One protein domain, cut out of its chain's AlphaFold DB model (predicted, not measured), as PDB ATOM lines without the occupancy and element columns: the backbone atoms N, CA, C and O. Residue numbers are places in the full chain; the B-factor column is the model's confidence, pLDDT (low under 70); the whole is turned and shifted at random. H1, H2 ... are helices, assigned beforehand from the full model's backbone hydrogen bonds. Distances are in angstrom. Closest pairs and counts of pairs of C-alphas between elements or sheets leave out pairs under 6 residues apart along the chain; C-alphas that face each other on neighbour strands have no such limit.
ATOM      1  N   LEU A   2     -23.395 -11.326  49.610       89.81
ATOM      2  CA  LEU A   2     -23.102 -12.754  49.381       89.81
ATOM      3  C   LEU A   2     -23.903 -13.740  50.257       89.81
ATOM      4  O   LEU A   2     -24.548 -14.637  49.725       89.81
ATOM      5  N   ARG A   3     -23.992 -13.515  51.581       91.69
ATOM      6  CA  ARG A   3     -24.849 -14.330  52.477       91.69
ATOM      7  C   ARG A   3     -26.308 -14.425  52.008       91.69
ATOM      8  O   ARG A   3     -26.912 -15.481  52.124       91.69
ATOM      9  N   ARG A   4     -26.866 -13.331  51.468       91.75
ATOM     10  CA  ARG A   4     -28.243 -13.294  50.939       91.75
ATOM     11  C   ARG A   4     -28.382 -14.146  49.684       91.75
ATOM     12  O   ARG A   4     -29.432 -14.744  49.503       91.75
ATOM     13  N   ASN A   5     -27.359 -14.186  48.834       94.62
ATOM     14  CA  ASN A   5     -27.382 -14.984  47.612       94.62
ATOM     15  C   ASN A   5     -27.256 -16.479  47.949       94.62
ATOM     16  O   ASN A   5     -28.041 -17.275  47.443       94.62
ATOM     17  N   ILE A   6     -26.376 -16.851  48.890       93.12
ATOM     18  CA  ILE A   6     -26.276 -18.231  49.407       93.12
ATOM     19  C   ILE A   6     -27.608 -18.680  50.027       93.12
ATOM     20  O   ILE A   6     -28.119 -19.746  49.684       93.12
ATOM     21  N   ASP A   7     -28.198 -17.865  50.909       93.44
ATOM     22  CA  ASP A   7     -29.513 -18.139  51.505       93.44
ATOM     23  C   ASP A   7     -30.603 -18.296  50.429       93.44
ATOM     24  O   ASP A   7     -31.397 -19.232  50.499       93.44
ATOM     25  N   ALA A   8     -30.599 -17.459  49.386       94.12
ATOM     26  CA  ALA A   8     -31.551 -17.562  48.281       94.12
ATOM     27  C   ALA A   8     -31.413 -18.883  47.502       94.12
ATOM     28  O   ALA A   8     -32.429 -19.520  47.221       94.12
ATOM     29  N   VAL A   9     -30.188 -19.338  47.212       94.50
ATOM     30  CA  VAL A   9     -29.947 -20.640  46.560       94.50
ATOM     31  C   VAL A   9     -30.394 -21.794  47.467       94.50
ATOM     32  O   VAL A   9     -31.082 -22.703  47.002       94.50
ATOM     33  N   ILE A  10     -30.099 -21.739  48.773       90.00
ATOM     34  CA  ILE A  10     -30.564 -22.741  49.750       90.00
ATOM     35  C   ILE A  10     -32.097 -22.800  49.780       90.00
ATOM     36  O   ILE A  10     -32.677 -23.881  49.676       90.00
ATOM     37  N   ARG A  11     -32.777 -21.652  49.880       91.56
ATOM     38  CA  ARG A  11     -34.248 -21.581  49.874       91.56
ATOM     39  C   ARG A  11     -34.835 -22.055  48.553       91.56
ATOM     40  O   ARG A  11     -35.866 -22.730  48.555       91.56
ATOM     41  N   ARG A  12     -34.170 -21.774  47.433       91.88
ATOM     42  CA  ARG A  12     -34.573 -22.290  46.126       91.88
ATOM     43  C   ARG A  12     -34.469 -23.812  46.081       91.88
ATOM     44  O   ARG A  12     -35.440 -24.462  45.694       91.88
ATOM     45  N   ALA A  13     -33.366 -24.385  46.555       81.19
ATOM     46  CA  ALA A  13     -33.189 -25.831  46.662       81.19
ATOM     47  C   ALA A  13     -34.221 -26.483  47.607       81.19
ATOM     48  O   ALA A  13     -34.698 -27.582  47.324       81.19
ATOM     49  N   ILE A  14     -34.633 -25.792  48.678       80.50
ATOM     50  CA  ILE A  14     -35.745 -26.225  49.544       80.50
ATOM     51  C   ILE A  14     -37.069 -26.239  48.775       80.50
ATOM     52  O   ILE A  14     -37.788 -27.233  48.825       80.50
ATOM     53  N   SER A  15     -37.382 -25.177  48.024       86.31
ATOM     54  CA  SER A  15     -38.632 -25.090  47.245       86.31
ATOM     55  C   SER A  15     -38.762 -26.188  46.181       86.31
ATOM     56  O   SER A  15     -39.868 -26.598  45.850       86.31
ATOM     57  N   HIS A  16     -37.628 -26.690  45.684       77.06
ATOM     58  CA  HIS A  16     -37.547 -27.809  44.740       77.06
ATOM     59  C   HIS A  16     -37.476 -29.186  45.418       77.06
ATOM     60  O   HIS A  16     -37.363 -30.202  44.736       77.06
ATOM     61  N   GLY A  17     -37.519 -29.245  46.752       71.12
ATOM     62  CA  GLY A  17     -37.473 -30.492  47.520       71.12
ATOM     63  C   GLY A  17     -36.103 -31.179  47.564       71.12
ATOM     64  O   GLY A  17     -36.010 -32.294  48.074       71.12
ATOM     65  N   ILE A  18     -35.049 -30.523  47.066       68.44
ATOM     66  CA  ILE A  18     -33.663 -31.024  47.073       68.44
ATOM     67  C   ILE A  18     -33.097 -30.962  48.496       68.44
ATOM     68  O   ILE A  18     -32.427 -31.882  48.961       68.44
ATOM     69  N   ILE A  19     -33.403 -29.878  49.214       69.69
ATOM     70  CA  ILE A  19     -33.029 -29.692  50.616       69.69
ATOM     71  C   ILE A  19     -34.281 -29.816  51.481       69.69
ATOM     72  O   ILE A  19     -35.230 -29.054  51.329       69.69
ATOM     73  N   ARG A  20     -34.285 -30.767  52.419       64.44
ATOM     74  CA  ARG A  20     -35.399 -30.965  53.359       64.44
ATOM     75  C   ARG A  20     -35.049 -30.416  54.731       64.44
ATOM     76  O   ARG A  20     -34.114 -30.896  55.360       64.44
ATOM     77  N   ILE A  21     -35.811 -29.439  55.199       58.62
ATOM     78  CA  ILE A  21     -35.661 -28.859  56.536       58.62
ATOM     79  C   ILE A  21     -36.857 -29.257  57.403       58.62
ATOM     80  O   ILE A  21     -37.993 -29.209  56.941       58.62
ATOM     81  N   ASP A  22     -36.602 -29.644  58.652       52.97
ATOM     82  CA  ASP A  22     -37.661 -29.973  59.618       52.97
ATOM     83  C   ASP A  22     -38.228 -28.700  60.279       52.97
ATOM     84  O   ASP A  22     -39.360 -28.683  60.759       52.97
ATOM     85  N   TYR A  23     -37.440 -27.621  60.289       61.25
ATOM     86  CA  TYR A  23     -37.796 -26.307  60.830       61.25
ATOM     87  C   TYR A  23     -37.443 -25.195  59.848       61.25
ATOM     88  O   TYR A  23     -36.411 -25.277  59.180       61.25
ATOM     89  N   GLU A  24     -38.241 -24.127  59.820       72.94
ATOM     90  CA  GLU A  24     -37.933 -22.937  59.024       72.94
ATOM     91  C   GLU A  24     -36.553 -22.364  59.371       72.94
ATOM     92  O   GLU A  24     -36.178 -22.231  60.541       72.94
ATOM     93  N   LEU A  25     -35.790 -22.017  58.332       79.44
ATOM     94  CA  LEU A  25     -34.513 -21.330  58.495       79.44
ATOM     95  C   LEU A  25     -34.750 -19.912  59.036       79.44
ATOM     96  O   LEU A  25     -35.687 -19.250  58.574       79.44
ATOM     97  N   PRO A  26     -33.899 -19.415  59.956       82.81
ATOM     98  CA  PRO A  26     -34.017 -18.060  60.482       82.81
ATOM     99  C   PRO A  26     -34.123 -17.010  59.370       82.81
ATOM    100  O   PRO A  26     -33.482 -17.125  58.326       82.81
ATOM    101  N   GLN A  27     -34.945 -15.984  59.596       80.88
ATOM    102  CA  GLN A  27     -35.057 -14.847  58.676       80.88
ATOM    103  C   GLN A  27     -33.900 -13.851  58.837       80.88
ATOM    104  O   GLN A  27     -33.561 -13.147  57.888       80.88
ATOM    105  N   SER A  28     -33.279 -13.794  60.020       83.81
ATOM    106  CA  SER A  28     -32.067 -13.006  60.251       83.81
ATOM    107  C   SER A  28     -30.810 -13.844  60.017       83.81
ATOM    108  O   SER A  28     -30.785 -15.053  60.249       83.81
ATOM    109  N   PHE A  29     -29.734 -13.179  59.590       87.94
ATOM    110  CA  PHE A  29     -28.399 -13.783  59.480       87.94
ATOM    111  C   PHE A  29     -27.574 -13.599  60.755       87.94
ATOM    112  O   PHE A  29     -26.346 -13.673  60.709       87.94
ATOM    113  N   ASP A  30     -28.236 -13.337  61.878       78.19
ATOM    114  CA  ASP A  30     -27.579 -13.177  63.165       78.19
ATOM    115  C   ASP A  30     -27.415 -14.547  63.840       78.19
ATOM    116  O   ASP A  30     -28.255 -15.443  63.712       78.19
ATOM    117  N   GLY A  31     -26.313 -14.726  64.567       80.56
ATOM    118  CA  GLY A  31     -26.029 -15.959  65.303       80.56
ATOM    119  C   GLY A  31     -25.576 -17.132  64.424       80.56
ATOM    120  O   GLY A  31     -24.863 -16.960  63.435       80.56
ATOM    121  N   ILE A  32     -25.959 -18.350  64.818       73.69
ATOM    122  CA  ILE A  32     -25.389 -19.604  64.289       73.69
ATOM    123  C   ILE A  32     -25.694 -19.785  62.791       73.69
ATOM    124  O   ILE A  32     -24.870 -20.321  62.054       73.69
ATOM    125  N   TYR A  33     -26.841 -19.293  62.302       83.12
ATOM    126  CA  TYR A  33     -27.159 -19.378  60.872       83.12
ATOM    127  C   TYR A  33     -26.260 -18.473  60.026       83.12
ATOM    128  O   TYR A  33     -25.757 -18.905  58.993       83.12
ATOM    129  N   GLY A  34     -25.971 -17.258  60.500       83.00
ATOM    130  CA  GLY A  34     -24.986 -16.378  59.869       83.00
ATOM    131  C   GLY A  34     -23.606 -17.022  59.764       83.00
ATOM    132  O   GLY A  34     -23.021 -17.027  58.687       83.00
ATOM    133  N   GLN A  35     -23.135 -17.638  60.853       79.94
ATOM    134  CA  GLN A  35     -21.855 -18.361  60.892       79.94
ATOM    135  C   GLN A  35     -21.819 -19.560  59.931       79.94
ATOM    136  O   GLN A  35     -20.786 -19.856  59.327       79.94
ATOM    137  N   HIS A  36     -22.949 -20.247  59.761       80.31
ATOM    138  CA  HIS A  36     -23.074 -21.328  58.791       80.31
ATOM    139  C   HIS A  36     -22.961 -20.808  57.350       80.31
ATOM    140  O   HIS A  36     -22.215 -21.374  56.553       80.31
ATOM    141  N   LEU A  37     -23.627 -19.689  57.036       87.94
ATOM    142  CA  LEU A  37     -23.514 -19.026  55.732       87.94
ATOM    143  C   LEU A  37     -22.096 -18.493  55.473       87.94
ATOM    144  O   LEU A  37     -21.639 -18.551  54.337       87.94
ATOM    145  N   ASP A  38     -21.389 -18.020  56.503       82.06
ATOM    146  CA  ASP A  38     -19.980 -17.615  56.391       82.06
ATOM    147  C   ASP A  38     -19.072 -18.798  56.070       82.06
ATOM    148  O   ASP A  38     -18.248 -18.721  55.164       82.06
ATOM    149  N   THR A  39     -19.252 -19.918  56.770       74.69
ATOM    150  CA  THR A  39     -18.485 -21.142  56.501       74.69
ATOM    151  C   THR A  39     -18.754 -21.653  55.082       74.69
ATOM    152  O   THR A  39     -17.823 -22.054  54.381       74.69
ATOM    153  N   ALA A  40     -20.013 -21.600  54.631       78.12
ATOM    154  CA  ALA A  40     -20.380 -21.938  53.260       78.12
ATOM    155  C   ALA A  40     -19.731 -20.981  52.252       78.12
ATOM    156  O   ALA A  40     -19.174 -21.444  51.263       78.12
ATOM    157  N   LEU A  41     -19.732 -19.671  52.512       83.88
ATOM    158  CA  LEU A  41     -19.073 -18.690  51.651       83.88
ATOM    159  C   LEU A  41     -17.573 -18.974  51.515       83.88
ATOM    160  O   LEU A  41     -17.074 -19.061  50.397       83.88
ATOM    161  N   MET A  42     -16.879 -19.201  52.634       75.00
ATOM    162  CA  MET A  42     -15.453 -19.547  52.625       75.00
ATOM    163  C   MET A  42     -15.178 -20.828  51.827       75.00
ATOM    164  O   MET A  42     -14.175 -20.920  51.123       75.00
ATOM    165  N   LEU A  43     -16.059 -21.829  51.921       75.19
ATOM    166  CA  LEU A  43     -15.958 -23.047  51.120       75.19
ATOM    167  C   LEU A  43     -16.151 -22.759  49.623       75.19
ATOM    168  O   LEU A  43     -15.360 -23.233  48.810       75.19
ATOM    169  N   LEU A  44     -17.179 -21.989  49.256       79.06
ATOM    170  CA  LEU A  44     -17.485 -21.661  47.861       79.06
ATOM    171  C   LEU A  44     -16.360 -20.848  47.219       79.06
ATOM    172  O   LEU A  44     -15.981 -21.151  46.095       79.06
ATOM    173  N   GLU A  45     -15.769 -19.888  47.933       71.25
ATOM    174  CA  GLU A  45     -14.594 -19.143  47.460       71.25
ATOM    175  C   GLU A  45     -13.400 -20.071  47.196       71.25
ATOM    176  O   GLU A  45     -12.752 -19.973  46.152       71.25
ATOM    177  N   ARG A  46     -13.141 -21.034  48.092       63.72
ATOM    178  CA  ARG A  46     -12.073 -22.032  47.900       63.72
ATOM    179  C   ARG A  46     -12.322 -22.911  46.676       63.72
ATOM    180  O   ARG A  46     -11.394 -23.213  45.929       63.72
ATOM    181  N   ILE A  47     -13.570 -23.317  46.467       68.69
ATOM    182  CA  ILE A  47     -13.953 -24.228  45.388       68.69
ATOM    183  C   ILE A  47     -14.011 -23.523  44.041       68.69
ATOM    184  O   ILE A  47     -13.556 -24.107  43.060       68.69
ATOM    185  N   HIS A  48     -14.490 -22.278  44.005       71.81
ATOM    186  CA  HIS A  48     -14.513 -21.424  42.819       71.81
ATOM    187  C   HIS A  48     -13.167 -21.472  42.101       71.81
ATOM    188  O   HIS A  48     -13.086 -21.856  40.942       71.81
ATOM    189  N   HIS A  49     -12.087 -21.211  42.834       61.91
ATOM    190  CA  HIS A  49     -10.741 -21.184  42.274       61.91
ATOM    191  C   HIS A  49     -10.283 -22.542  41.721       61.91
ATOM    192  O   HIS A  49      -9.676 -22.597  40.651       61.91
ATOM    193  N   GLY A  50     -10.587 -23.640  42.420       63.44
ATOM    194  CA  GLY A  50     -10.291 -24.989  41.939       63.44
ATOM    195  C   GLY A  50     -11.061 -25.332  40.662       63.44
ATOM    196  O   GLY A  50     -10.472 -25.849  39.715       63.44
ATOM    197  N   LEU A  51     -12.352 -24.991  40.617       66.19
ATOM    198  CA  LEU A  51     -13.220 -25.184  39.456       66.19
ATOM    199  C   LEU A  51     -12.783 -24.345  38.261       66.19
ATOM    200  O   LEU A  51     -12.712 -24.879  37.162       66.19
ATOM    201  N   THR A  52     -12.420 -23.075  38.459       63.97
ATOM    202  CA  THR A  52     -11.926 -22.210  37.379       63.97
ATOM    203  C   THR A  52     -10.669 -22.795  36.738       63.97
ATOM    204  O   THR A  52     -10.564 -22.832  35.514       63.97
ATOM    205  N   ILE A  53      -9.725 -23.311  37.540       60.09
ATOM    206  CA  ILE A  53      -8.521 -23.968  37.007       60.09
ATOM    207  C   ILE A  53      -8.894 -25.224  36.220       60.09
ATOM    208  O   ILE A  53      -8.360 -25.438  35.132       60.09
ATOM    209  N   ARG A  54      -9.788 -26.064  36.758       65.88
ATOM    210  CA  ARG A  54     -10.209 -27.305  36.095       65.88
ATOM    211  C   ARG A  54     -10.944 -27.018  34.794       65.88
ATOM    212  O   ARG A  54     -10.544 -27.556  33.770       65.88
ATOM    213  N   LYS A  55     -11.904 -26.092  34.810       69.31
ATOM    214  CA  LYS A  55     -12.584 -25.582  33.620       69.31
ATOM    215  C   LYS A  55     -11.588 -25.097  32.576       69.31
ATOM    216  O   LYS A  55     -11.639 -25.531  31.439       69.31
ATOM    217  N   MET A  56     -10.646 -24.247  32.963       64.44
ATOM    218  CA  MET A  56      -9.621 -23.756  32.049       64.44
ATOM    219  C   MET A  56      -8.785 -24.906  31.465       64.44
ATOM    220  O   MET A  56      -8.497 -24.911  30.271       64.44
ATOM    221  N   MET A  57      -8.410 -25.905  32.271       60.31
ATOM    222  CA  MET A  57      -7.724 -27.104  31.775       60.31
ATOM    223  C   MET A  57      -8.590 -27.912  30.796       60.31
ATOM    224  O   MET A  57      -8.038 -28.448  29.838       60.31
ATOM    225  N   TYR A  58      -9.905 -27.981  31.016       63.47
ATOM    226  CA  TYR A  58     -10.879 -28.655  30.155       63.47
ATOM    227  C   TYR A  58     -11.102 -27.931  28.836       63.47
ATOM    228  O   TYR A  58     -10.858 -28.510  27.785       63.47
ATOM    229  N   ASP A  59     -11.449 -26.645  28.895       63.19
ATOM    230  CA  ASP A  59     -11.627 -25.789  27.724       63.19
ATOM    231  C   ASP A  59     -10.357 -25.829  26.853       63.19
ATOM    232  O   ASP A  59     -10.416 -25.884  25.622       63.19
ATOM    233  N   HIS A  60      -9.180 -25.873  27.492       62.72
ATOM    234  CA  HIS A  60      -7.931 -26.116  26.787       62.72
ATOM    235  C   HIS A  60      -7.846 -27.519  26.192       62.72
ATOM    236  O   HIS A  60      -7.523 -27.616  25.014       62.72
ATOM    237  N   VAL A 345     -17.045 -36.708  31.443       60.47
ATOM    238  CA  VAL A 345     -17.909 -35.643  30.897       60.47
ATOM    239  C   VAL A 345     -18.939 -35.212  31.939       60.47
ATOM    240  O   VAL A 345     -19.149 -34.023  32.136       60.47
ATOM    241  N   GLU A 346     -19.481 -36.166  32.692       59.44
ATOM    242  CA  GLU A 346     -20.425 -35.912  33.781       59.44
ATOM    243  C   GLU A 346     -19.782 -35.084  34.906       59.44
ATOM    244  O   GLU A 346     -20.371 -34.118  35.385       59.44
ATOM    245  N   ALA A 347     -18.535 -35.391  35.290       58.91
ATOM    246  CA  ALA A 347     -17.800 -34.602  36.284       58.91
ATOM    247  C   ALA A 347     -17.481 -33.184  35.784       58.91
ATOM    248  O   ALA A 347     -17.582 -32.230  36.552       58.91
ATOM    249  N   SER A 348     -17.139 -33.036  34.500       63.94
ATOM    250  CA  SER A 348     -16.893 -31.732  33.875       63.94
ATOM    251  C   SER A 348     -18.167 -30.881  33.817       63.94
ATOM    252  O   SER A 348     -18.141 -29.708  34.187       63.94
ATOM    253  N   GLU A 349     -19.305 -31.478  33.452       71.81
ATOM    254  CA  GLU A 349     -20.613 -30.817  33.489       71.81
ATOM    255  C   GLU A 349     -21.011 -30.407  34.910       71.81
ATOM    256  O   GLU A 349     -21.533 -29.311  35.117       71.81
ATOM    257  N   HIS A 350     -20.755 -31.256  35.908       68.31
ATOM    258  CA  HIS A 350     -21.007 -30.920  37.309       68.31
ATOM    259  C   HIS A 350     -20.120 -29.775  37.803       68.31
ATOM    260  O   HIS A 350     -20.626 -28.871  38.470       68.31
ATOM    261  N   ASP A 351     -18.832 -29.784  37.455       71.12
ATOM    262  CA  ASP A 351     -17.902 -28.698  37.764       71.12
ATOM    263  C   ASP A 351     -18.358 -27.379  37.112       71.12
ATOM    264  O   ASP A 351     -18.376 -26.340  37.774       71.12
ATOM    265  N   GLN A 352     -18.788 -27.419  35.847       78.19
ATOM    266  CA  GLN A 352     -19.303 -26.261  35.110       78.19
ATOM    267  C   GLN A 352     -20.572 -25.689  35.758       78.19
ATOM    268  O   GLN A 352     -20.624 -24.497  36.055       78.19
ATOM    269  N   ARG A 353     -21.569 -26.536  36.049       83.38
ATOM    270  CA  ARG A 353     -22.813 -26.117  36.726       83.38
ATOM    271  C   ARG A 353     -22.526 -25.520  38.102       83.38
ATOM    272  O   ARG A 353     -23.125 -24.522  38.497       83.38
ATOM    273  N   LEU A 354     -21.606 -26.124  38.852       81.50
ATOM    274  CA  LEU A 354     -21.227 -25.628  40.170       81.50
ATOM    275  C   LEU A 354     -20.512 -24.274  40.078       81.50
ATOM    276  O   LEU A 354     -20.779 -23.400  40.902       81.50
ATOM    277  N   LEU A 355     -19.653 -24.083  39.072       80.62
ATOM    278  CA  LEU A 355     -18.992 -22.807  38.813       80.62
ATOM    279  C   LEU A 355     -20.017 -21.710  38.499       80.62
ATOM    280  O   LEU A 355     -19.979 -20.663  39.134       80.62
ATOM    281  N   GLU A 356     -20.984 -21.984  37.620       87.88
ATOM    282  CA  GLU A 356     -22.059 -21.042  37.269       87.88
ATOM    283  C   GLU A 356     -22.890 -20.624  38.489       87.88
ATOM    284  O   GLU A 356     -23.207 -19.446  38.664       87.88
ATOM    285  N   VAL A 357     -23.209 -21.571  39.380       89.88
ATOM    286  CA  VAL A 357     -23.905 -21.262  40.639       89.88
ATOM    287  C   VAL A 357     -23.044 -20.379  41.542       89.88
ATOM    288  O   VAL A 357     -23.567 -19.448  42.156       89.88
ATOM    289  N   ILE A 358     -21.738 -20.643  41.642       87.19
ATOM    290  CA  ILE A 358     -20.836 -19.846  42.482       87.19
ATOM    291  C   ILE A 358     -20.661 -18.429  41.925       87.19
ATOM    292  O   ILE A 358     -20.786 -17.470  42.687       87.19
ATOM    293  N   GLU A 359     -20.439 -18.283  40.619       88.06
ATOM    294  CA  GLU A 359     -20.348 -16.982  39.944       88.06
ATOM    295  C   GLU A 359     -21.640 -16.180  40.133       88.06
ATOM    296  O   GLU A 359     -21.607 -14.997  40.480       88.06
ATOM    297  N   LEU A 360     -22.794 -16.841  40.014       92.06
ATOM    298  CA  LEU A 360     -24.085 -16.219  40.271       92.06
ATOM    299  C   LEU A 360     -24.243 -15.784  41.738       92.06
ATOM    300  O   LEU A 360     -24.774 -14.710  42.005       92.06
ATOM    301  N   ILE A 361     -23.766 -16.577  42.703       92.00
ATOM    302  CA  ILE A 361     -23.760 -16.195  44.126       92.00
ATOM    303  C   ILE A 361     -22.872 -14.966  44.367       92.00
ATOM    304  O   ILE A 361     -23.211 -14.132  45.215       92.00
ATOM    305  N   GLN A 362     -21.752 -14.866  43.650       88.44
ATOM    306  CA  GLN A 362     -20.762 -13.797  43.786       88.44
ATOM    307  C   GLN A 362     -21.134 -12.505  43.047       88.44
ATOM    308  O   GLN A 362     -20.607 -11.450  43.400       88.44
ATOM    309  N   SER A 363     -22.058 -12.574  42.087       89.62
ATOM    310  CA  SER A 363     -22.527 -11.421  41.318       89.62
ATOM    311  C   SER A 363     -23.204 -10.358  42.194       89.62
ATOM    312  O   SER A 363     -24.017 -10.658  43.081       89.62
ATOM    313  N   ASP A 364     -22.872  -9.094  41.922       89.75
ATOM    314  CA  ASP A 364     -23.505  -7.906  42.495       89.75
ATOM    315  C   ASP A 364     -24.584  -7.298  41.581       89.75
ATOM    316  O   ASP A 364     -25.177  -6.268  41.918       89.75
ATOM    317  N   GLU A 365     -24.896  -7.960  40.462       91.50
ATOM    318  CA  GLU A 365     -25.892  -7.497  39.499       91.50
ATOM    319  C   GLU A 365     -27.299  -7.434  40.124       91.50
ATOM    320  O   GLU A 365     -27.698  -8.363  40.842       91.50
ATOM    321  N   PRO A 366     -28.111  -6.404  39.803       85.38
ATOM    322  CA  PRO A 366     -29.479  -6.268  40.314       85.38
ATOM    323  C   PRO A 366     -30.377  -7.482  40.022       85.38
ATOM    324  O   PRO A 366     -31.234  -7.829  40.834       85.38
ATOM    325  N   GLU A 367     -30.147  -8.147  38.889       92.12
ATOM    326  CA  GLU A 367     -30.932  -9.282  38.380       92.12
ATOM    327  C   GLU A 367     -30.512 -10.634  38.983       92.12
ATOM    328  O   GLU A 367     -31.159 -11.657  38.748       92.12
ATOM    329  N   THR A 368     -29.452 -10.669  39.800       92.69
ATOM    330  CA  THR A 368     -28.898 -11.902  40.387       92.69
ATOM    331  C   THR A 368     -29.960 -12.748  41.089       92.69
ATOM    332  O   THR A 368     -29.960 -13.973  40.984       92.69
ATOM    333  N   ARG A 369     -30.913 -12.118  41.784       90.88
ATOM    334  CA  ARG A 369     -31.991 -12.841  42.479       90.88
ATOM    335  C   ARG A 369     -32.967 -13.524  41.531       90.88
ATOM    336  O   ARG A 369     -33.384 -14.645  41.816       90.88
ATOM    337  N   ASP A 370     -33.300 -12.872  40.425       92.50
ATOM    338  CA  ASP A 370     -34.200 -13.432  39.420       92.50
ATOM    339  C   ASP A 370     -33.520 -14.609  38.719       92.50
ATOM    340  O   ASP A 370     -34.124 -15.668  38.545       92.50
ATOM    341  N   ARG A 371     -32.218 -14.480  38.444       95.31
ATOM    342  CA  ARG A 371     -31.379 -15.566  37.926       95.31
ATOM    343  C   ARG A 371     -31.272 -16.738  38.912       95.31
ATOM    344  O   ARG A 371     -31.427 -17.883  38.501       95.31
ATOM    345  N   ILE A 372     -31.105 -16.489  40.218       95.31
ATOM    346  CA  ILE A 372     -31.123 -17.549  41.252       95.31
ATOM    347  C   ILE A 372     -32.481 -18.262  41.280       95.31
ATOM    348  O   ILE A 372     -32.543 -19.487  41.400       95.31
ATOM    349  N   ALA A 373     -33.584 -17.521  41.139       91.94
ATOM    350  CA  ALA A 373     -34.919 -18.108  41.077       91.94
ATOM    351  C   ALA A 373     -35.117 -18.996  39.833       91.94
ATOM    352  O   ALA A 373     -35.929 -19.923  39.866       91.94
ATOM    353  N   GLN A 374     -34.356 -18.768  38.765       94.44
ATOM    354  CA  GLN A 374     -34.402 -19.545  37.525       94.44
ATOM    355  C   GLN A 374     -33.436 -20.739  37.493       94.44
ATOM    356  O   GLN A 374     -33.497 -21.508  36.538       94.44
ATOM    357  N   LEU A 375     -32.598 -20.940  38.522       93.69
ATOM    358  CA  LEU A 375     -31.706 -22.103  38.588       93.69
ATOM    359  C   LEU A 375     -32.484 -23.418  38.455       93.69
ATOM    360  O   LEU A 375     -33.514 -23.629  39.114       93.69
ATOM    361  N   ASP A 376     -31.963 -24.299  37.604       92.75
ATOM    362  CA  ASP A 376     -32.531 -25.616  37.354       92.75
ATOM    363  C   ASP A 376     -32.237 -26.604  38.495       92.75
ATOM    364  O   ASP A 376     -31.450 -26.358  39.416       92.75
ATOM    365  N   ARG A 377     -32.919 -27.752  38.458       84.88
ATOM    366  CA  ARG A 377     -32.822 -28.765  39.516       84.88
ATOM    367  C   ARG A 377     -31.408 -29.350  39.626       84.88
ATOM    368  O   ARG A 377     -30.979 -29.640  40.740       84.88
ATOM    369  N   GLU A 378     -30.691 -29.498  38.514       81.00
ATOM    370  CA  GLU A 378     -29.342 -30.077  38.484       81.00
ATOM    371  C   GLU A 378     -28.284 -29.151  39.088       81.00
ATOM    372  O   GLU A 378     -27.461 -29.590  39.892       81.00
ATOM    373  N   SER A 379     -28.347 -27.851  38.802       84.69
ATOM    374  CA  SER A 379     -27.460 -26.848  39.398       84.69
ATOM    375  C   SER A 379     -27.672 -26.760  40.912       84.69
ATOM    376  O   SER A 379     -26.725 -26.738  41.703       84.69
ATOM    377  N   LEU A 380     -28.938 -26.803  41.340       82.81
ATOM    378  CA  LEU A 380     -29.297 -26.830  42.757       82.81
ATOM    379  C   LEU A 380     -28.845 -28.131  43.446       82.81
ATOM    380  O   LEU A 380     -28.424 -28.085  44.603       82.81
ATOM    381  N   ARG A 381     -28.899 -29.281  42.755       73.56
ATOM    382  CA  ARG A 381     -28.374 -30.567  43.246       73.56
ATOM    383  C   ARG A 381     -26.859 -30.528  43.399       73.56
ATOM    384  O   ARG A 381     -26.371 -30.889  44.466       73.56
ATOM    385  N   ALA A 382     -26.129 -30.045  42.395       69.56
ATOM    386  CA  ALA A 382     -24.674 -29.902  42.459       69.56
ATOM    387  C   ALA A 382     -24.254 -29.050  43.671       69.56
ATOM    388  O   ALA A 382     -23.410 -29.461  44.472       69.56
ATOM    389  N   PHE A 383     -24.929 -27.915  43.876       80.94
ATOM    390  CA  PHE A 383     -24.721 -27.049  45.034       80.94
ATOM    391  C   PHE A 383     -25.054 -27.733  46.376       80.94
ATOM    392  O   PHE A 383     -24.264 -27.679  47.322       80.94
ATOM    393  N   ALA A 384     -26.202 -28.408  46.485       71.69
ATOM    394  CA  ALA A 384     -26.618 -29.076  47.722       71.69
ATOM    395  C   ALA A 384     -25.717 -30.270  48.091       71.69
ATOM    396  O   ALA A 384     -25.401 -30.473  49.271       71.69
ATOM    397  N   SER A 385     -25.275 -31.039  47.093       61.91
ATOM    398  CA  SER A 385     -24.319 -32.137  47.254       61.91
ATOM    399  C   SER A 385     -22.982 -31.625  47.769       61.91
ATOM    400  O   SER A 385     -22.422 -32.209  48.698       61.91
ATOM    401  N   LEU A 386     -22.513 -30.487  47.244       63.16
ATOM    402  CA  LEU A 386     -21.281 -29.868  47.708       63.16
ATOM    403  C   LEU A 386     -21.340 -29.514  49.198       63.16
ATOM    404  O   LEU A 386     -20.426 -29.850  49.959       63.16
ATOM    405  N   LEU A 387     -22.413 -28.842  49.620       61.72
ATOM    406  CA  LEU A 387     -22.603 -28.488  51.025       61.72
ATOM    407  C   LEU A 387     -22.685 -29.742  51.902       61.72
ATOM    408  O   LEU A 387     -22.071 -29.794  52.964       61.72
ATOM    409  N   SER A 388     -23.387 -30.778  51.444       56.91
ATOM    410  CA  SER A 388     -23.550 -32.030  52.192       56.91
ATOM    411  C   SER A 388     -22.243 -32.790  52.380       56.91
ATOM    412  O   SER A 388     -21.950 -33.217  53.496       56.91
ATOM    413  N   TYR A 389     -21.424 -32.895  51.332       47.50
ATOM    414  CA  TYR A 389     -20.111 -33.543  51.394       47.50
ATOM    415  C   TYR A 389     -19.185 -32.885  52.427       47.50
ATOM    416  O   TYR A 389     -18.419 -33.558  53.113       47.50
ATOM    417  N   ASN A 390     -19.294 -31.565  52.589       47.72
ATOM    418  CA  ASN A 390     -18.463 -30.786  53.505       47.72
ATOM    419  C   ASN A 390     -19.086 -30.605  54.898       47.72
ATOM    420  O   ASN A 390     -18.641 -29.754  55.665       47.72
ATOM    421  N   ASN A 391     -20.113 -31.389  55.243       51.06
ATOM    422  CA  ASN A 391     -20.870 -31.268  56.494       51.06
ATOM    423  C   ASN A 391     -21.500 -29.879  56.731       51.06
ATOM    424  O   ASN A 391     -21.750 -29.472  57.866       51.06
ATOM    425  N   LEU A 392     -21.772 -29.151  55.649       58.53
ATOM    426  CA  LEU A 392     -22.455 -27.860  55.637       58.53
ATOM    427  C   LEU A 392     -23.880 -27.977  55.089       58.53
ATOM    428  O   LEU A 392     -24.458 -26.980  54.666       58.53
ATOM    429  N   SER A 393     -24.468 -29.177  55.074       69.75
ATOM    430  CA  SER A 393     -25.853 -29.311  54.621       69.75
ATOM    431  C   SER A 393     -26.780 -28.485  55.528       69.75
ATOM    432  O   SER A 393     -26.716 -28.612  56.761       69.75
ATOM    433  N   PRO A 394     -27.699 -27.685  54.960       57.44
ATOM    434  CA  PRO A 394     -28.735 -27.022  55.745       57.44
ATOM    435  C   PRO A 394     -29.554 -28.013  56.583       57.44
ATOM    436  O   PRO A 394     -30.065 -27.644  57.633       57.44
ATOM    437  N   GLN A 395     -29.617 -29.286  56.179       58.31
ATOM    438  CA  GLN A 395     -30.208 -30.393  56.931       58.31
ATOM    439  C   GLN A 395     -29.436 -30.724  58.215       58.31
ATOM    440  O   GLN A 395     -30.044 -30.860  59.275       58.31
ATOM    441  N   GLN A 396     -28.104 -30.831  58.168       54.94
ATOM    442  CA  GLN A 396     -27.279 -31.013  59.372       54.94
ATOM    443  C   GLN A 396     -27.319 -29.774  60.267       54.94
ATOM    444  O   GLN A 396     -27.412 -29.912  61.486       54.94
ATOM    445  N   PHE A 397     -27.341 -28.573  59.683       54.97
ATOM    446  CA  PHE A 397     -27.565 -27.341  60.436       54.97
ATOM    447  C   PHE A 397     -28.938 -27.353  61.140       54.97
ATOM    448  O   PHE A 397     -29.025 -27.073  62.337       54.97
ATOM    449  N   ASN A 398     -30.002 -27.783  60.455       57.94
ATOM    450  CA  ASN A 398     -31.343 -27.930  61.028       57.94
ATOM    451  C   ASN A 398     -31.381 -28.981  62.157       57.94
ATOM    452  O   ASN A 398     -31.977 -28.748  63.211       57.94
ATOM    453  N   ARG A 399     -30.646 -30.092  62.001       52.81
ATOM    454  CA  ARG A 399     -30.420 -31.080  63.070       52.81
ATOM    455  C   ARG A 399     -29.679 -30.463  64.264       52.81
ATOM    456  O   ARG A 399     -30.093 -30.677  65.399       52.81
ATOM    457  N   SER A 400     -28.656 -29.636  64.035       45.84
ATOM    458  CA  SER A 400     -27.920 -28.916  65.093       45.84
ATOM    459  C   SER A 400     -28.778 -27.908  65.868       45.84
ATOM    460  O   SER A 400     -28.683 -27.828  67.096       45.84
ATOM    461  N   LEU A 401     -29.701 -27.225  65.184       45.81
ATOM    462  CA  LEU A 401     -30.715 -26.364  65.800       45.81
ATOM    463  C   LEU A 401     -31.708 -27.163  66.655       45.81
ATOM    464  O   LEU A 401     -32.087 -26.723  67.741       45.81
ATOM    465  N   ARG A 402     -32.099 -28.363  66.208       43.94
ATOM    466  CA  ARG A 402     -32.918 -29.292  67.002       43.94
ATOM    467  C   ARG A 402     -32.174 -29.768  68.256       43.94
ATOM    468  O   ARG A 402     -32.777 -29.806  69.329       43.94
ATOM    469  N   PHE A 403     -30.875 -30.070  68.155       41.53
ATOM    470  CA  PHE A 403     -30.044 -30.496  69.292       41.53
ATOM    471  C   PHE A 403     -29.897 -29.405  70.362       41.53
ATOM    472  O   PHE A 403     -29.988 -29.701  71.552       41.53
ATOM    473  N   THR A 404     -29.735 -28.145  69.950       42.50
ATOM    474  CA  THR A 404     -29.589 -27.002  70.868       42.50
ATOM    475  C   THR A 404     -30.914 -26.535  71.475       42.50
ATOM    476  O   THR A 404     -30.924 -26.119  72.629       42.50
ATOM    477  N   ARG A 405     -32.044 -26.644  70.760       38.66
ATOM    478  CA  ARG A 405     -33.363 -26.235  71.288       38.66
ATOM    479  C   ARG A 405     -34.050 -27.261  72.190       38.66
ATOM    480  O   ARG A 405     -34.918 -26.863  72.957       38.66
ATOM    481  N   THR A 406     -33.720 -28.553  72.103       39.66
ATOM    482  CA  THR A 406     -34.497 -29.605  72.797       39.66
ATOM    483  C   THR A 406     -33.828 -30.209  74.033       39.66
ATOM    484  O   THR A 406     -34.530 -30.835  74.819       39.66
ATOM    485  N   GLY A 407     -32.507 -30.074  74.233       34.81
ATOM    486  CA  GLY A 407     -31.777 -30.613  75.404       34.81
ATOM    487  C   GLY A 407     -31.751 -32.151  75.548       34.81
ATOM    488  O   GLY A 407     -30.890 -32.700  76.233       34.81
TER     489      GLY A 407
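What this domain is: This is residues 2 to 60 and 345 to 407 of the 685 residues of an uncharacterized protein of Myxococcus hansupus (UniProt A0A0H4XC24). One long helix, H2, runs along one side of an elongated body, and H1, H3 and H5 pack on one another in steeply crossed directions next to it. H1 meets H2 with its first residues and H3 crosses H2, while the short H4 lies side by side with H1 and H6 makes one end of the long axis, touching no helix. The 122 printed residues have six named helices, H1 to H6 in order along the chain, and no named strand; the class is all helix. The whole is compact, with a radius of gyration of the C-alphas of 14.7 A, and spans 54 by 30 by 24 A.

Where its parts are: Find C-alpha 2 at (-23.102, -12.754, 49.381); from there H1, residues 2 to 15, runs 19.9 A. Look next at C-alpha 32 at (-25.389, -19.604, 64.289), where H2, residues 32 to 60, begins its 41.9 A. After the cut come H3, residues 345 to 362, 25.5 A long, and H4, residues 368 to 373, 8.7 A. H5, residues 377 to 389, covers 18.0 A, and H6, residues 394 to 406, covers 18.2 A and ends at C-alpha 406 at (-34.497, -29.605, 72.797).

How they stand to each other: Start at H1: its residues 2 to 7 alone touch H2, about perpendicular at 89 degrees, with the C-alphas of Arg 3 and Leu 37 closest at 5.9 A. H1 and H4 touch at a shallow tilt of 13 degrees, the same way, closest at the C-alphas of Val 9 and Ile 372, 6.3 A. With residues 9 to 13 alone H1 touches H5, closest at the C-alphas of Ala 13 and Leu 380, 5.6 A, at a steep tilt of 68 degrees, only just short of about perpendicular. H2 and H3 touch at a steep tilt of 50 degrees, opposite ways, closest at the C-alphas of Leu 51 and Asp 351, 6.1 A. H3 and H5 touch about perpendicular at 87 degrees, closest at the C-alphas of Arg 353 and Ser 379, 5.4 A. H6 is close to but not clearly touching H2, with the C-alphas of His 36 and Phe 397 closest at 7.7 A; H3 and H6 are apart. In H1, H3, H4, H5 and H6 every O i to N i+4 pair is within hydrogen-bond range; in H2 23 of 25 are.

The domain as a whole: The C-alphas of His 60 and Gly 407 are the two farthest apart, 54.3 A. Residues 61 to 344 are not printed, and C-alphas 60 and 345 are 14.4 A apart across this cut. The link from H1 to H2 is long, 16 residues; those from H3 to H4, H4 to H5 and H5 to H6 are tight. Mean pLDDT of the printed part is 73.9; look for low confidence at residues 49 to 60 and 385 to 407, among the 49 residues under 70.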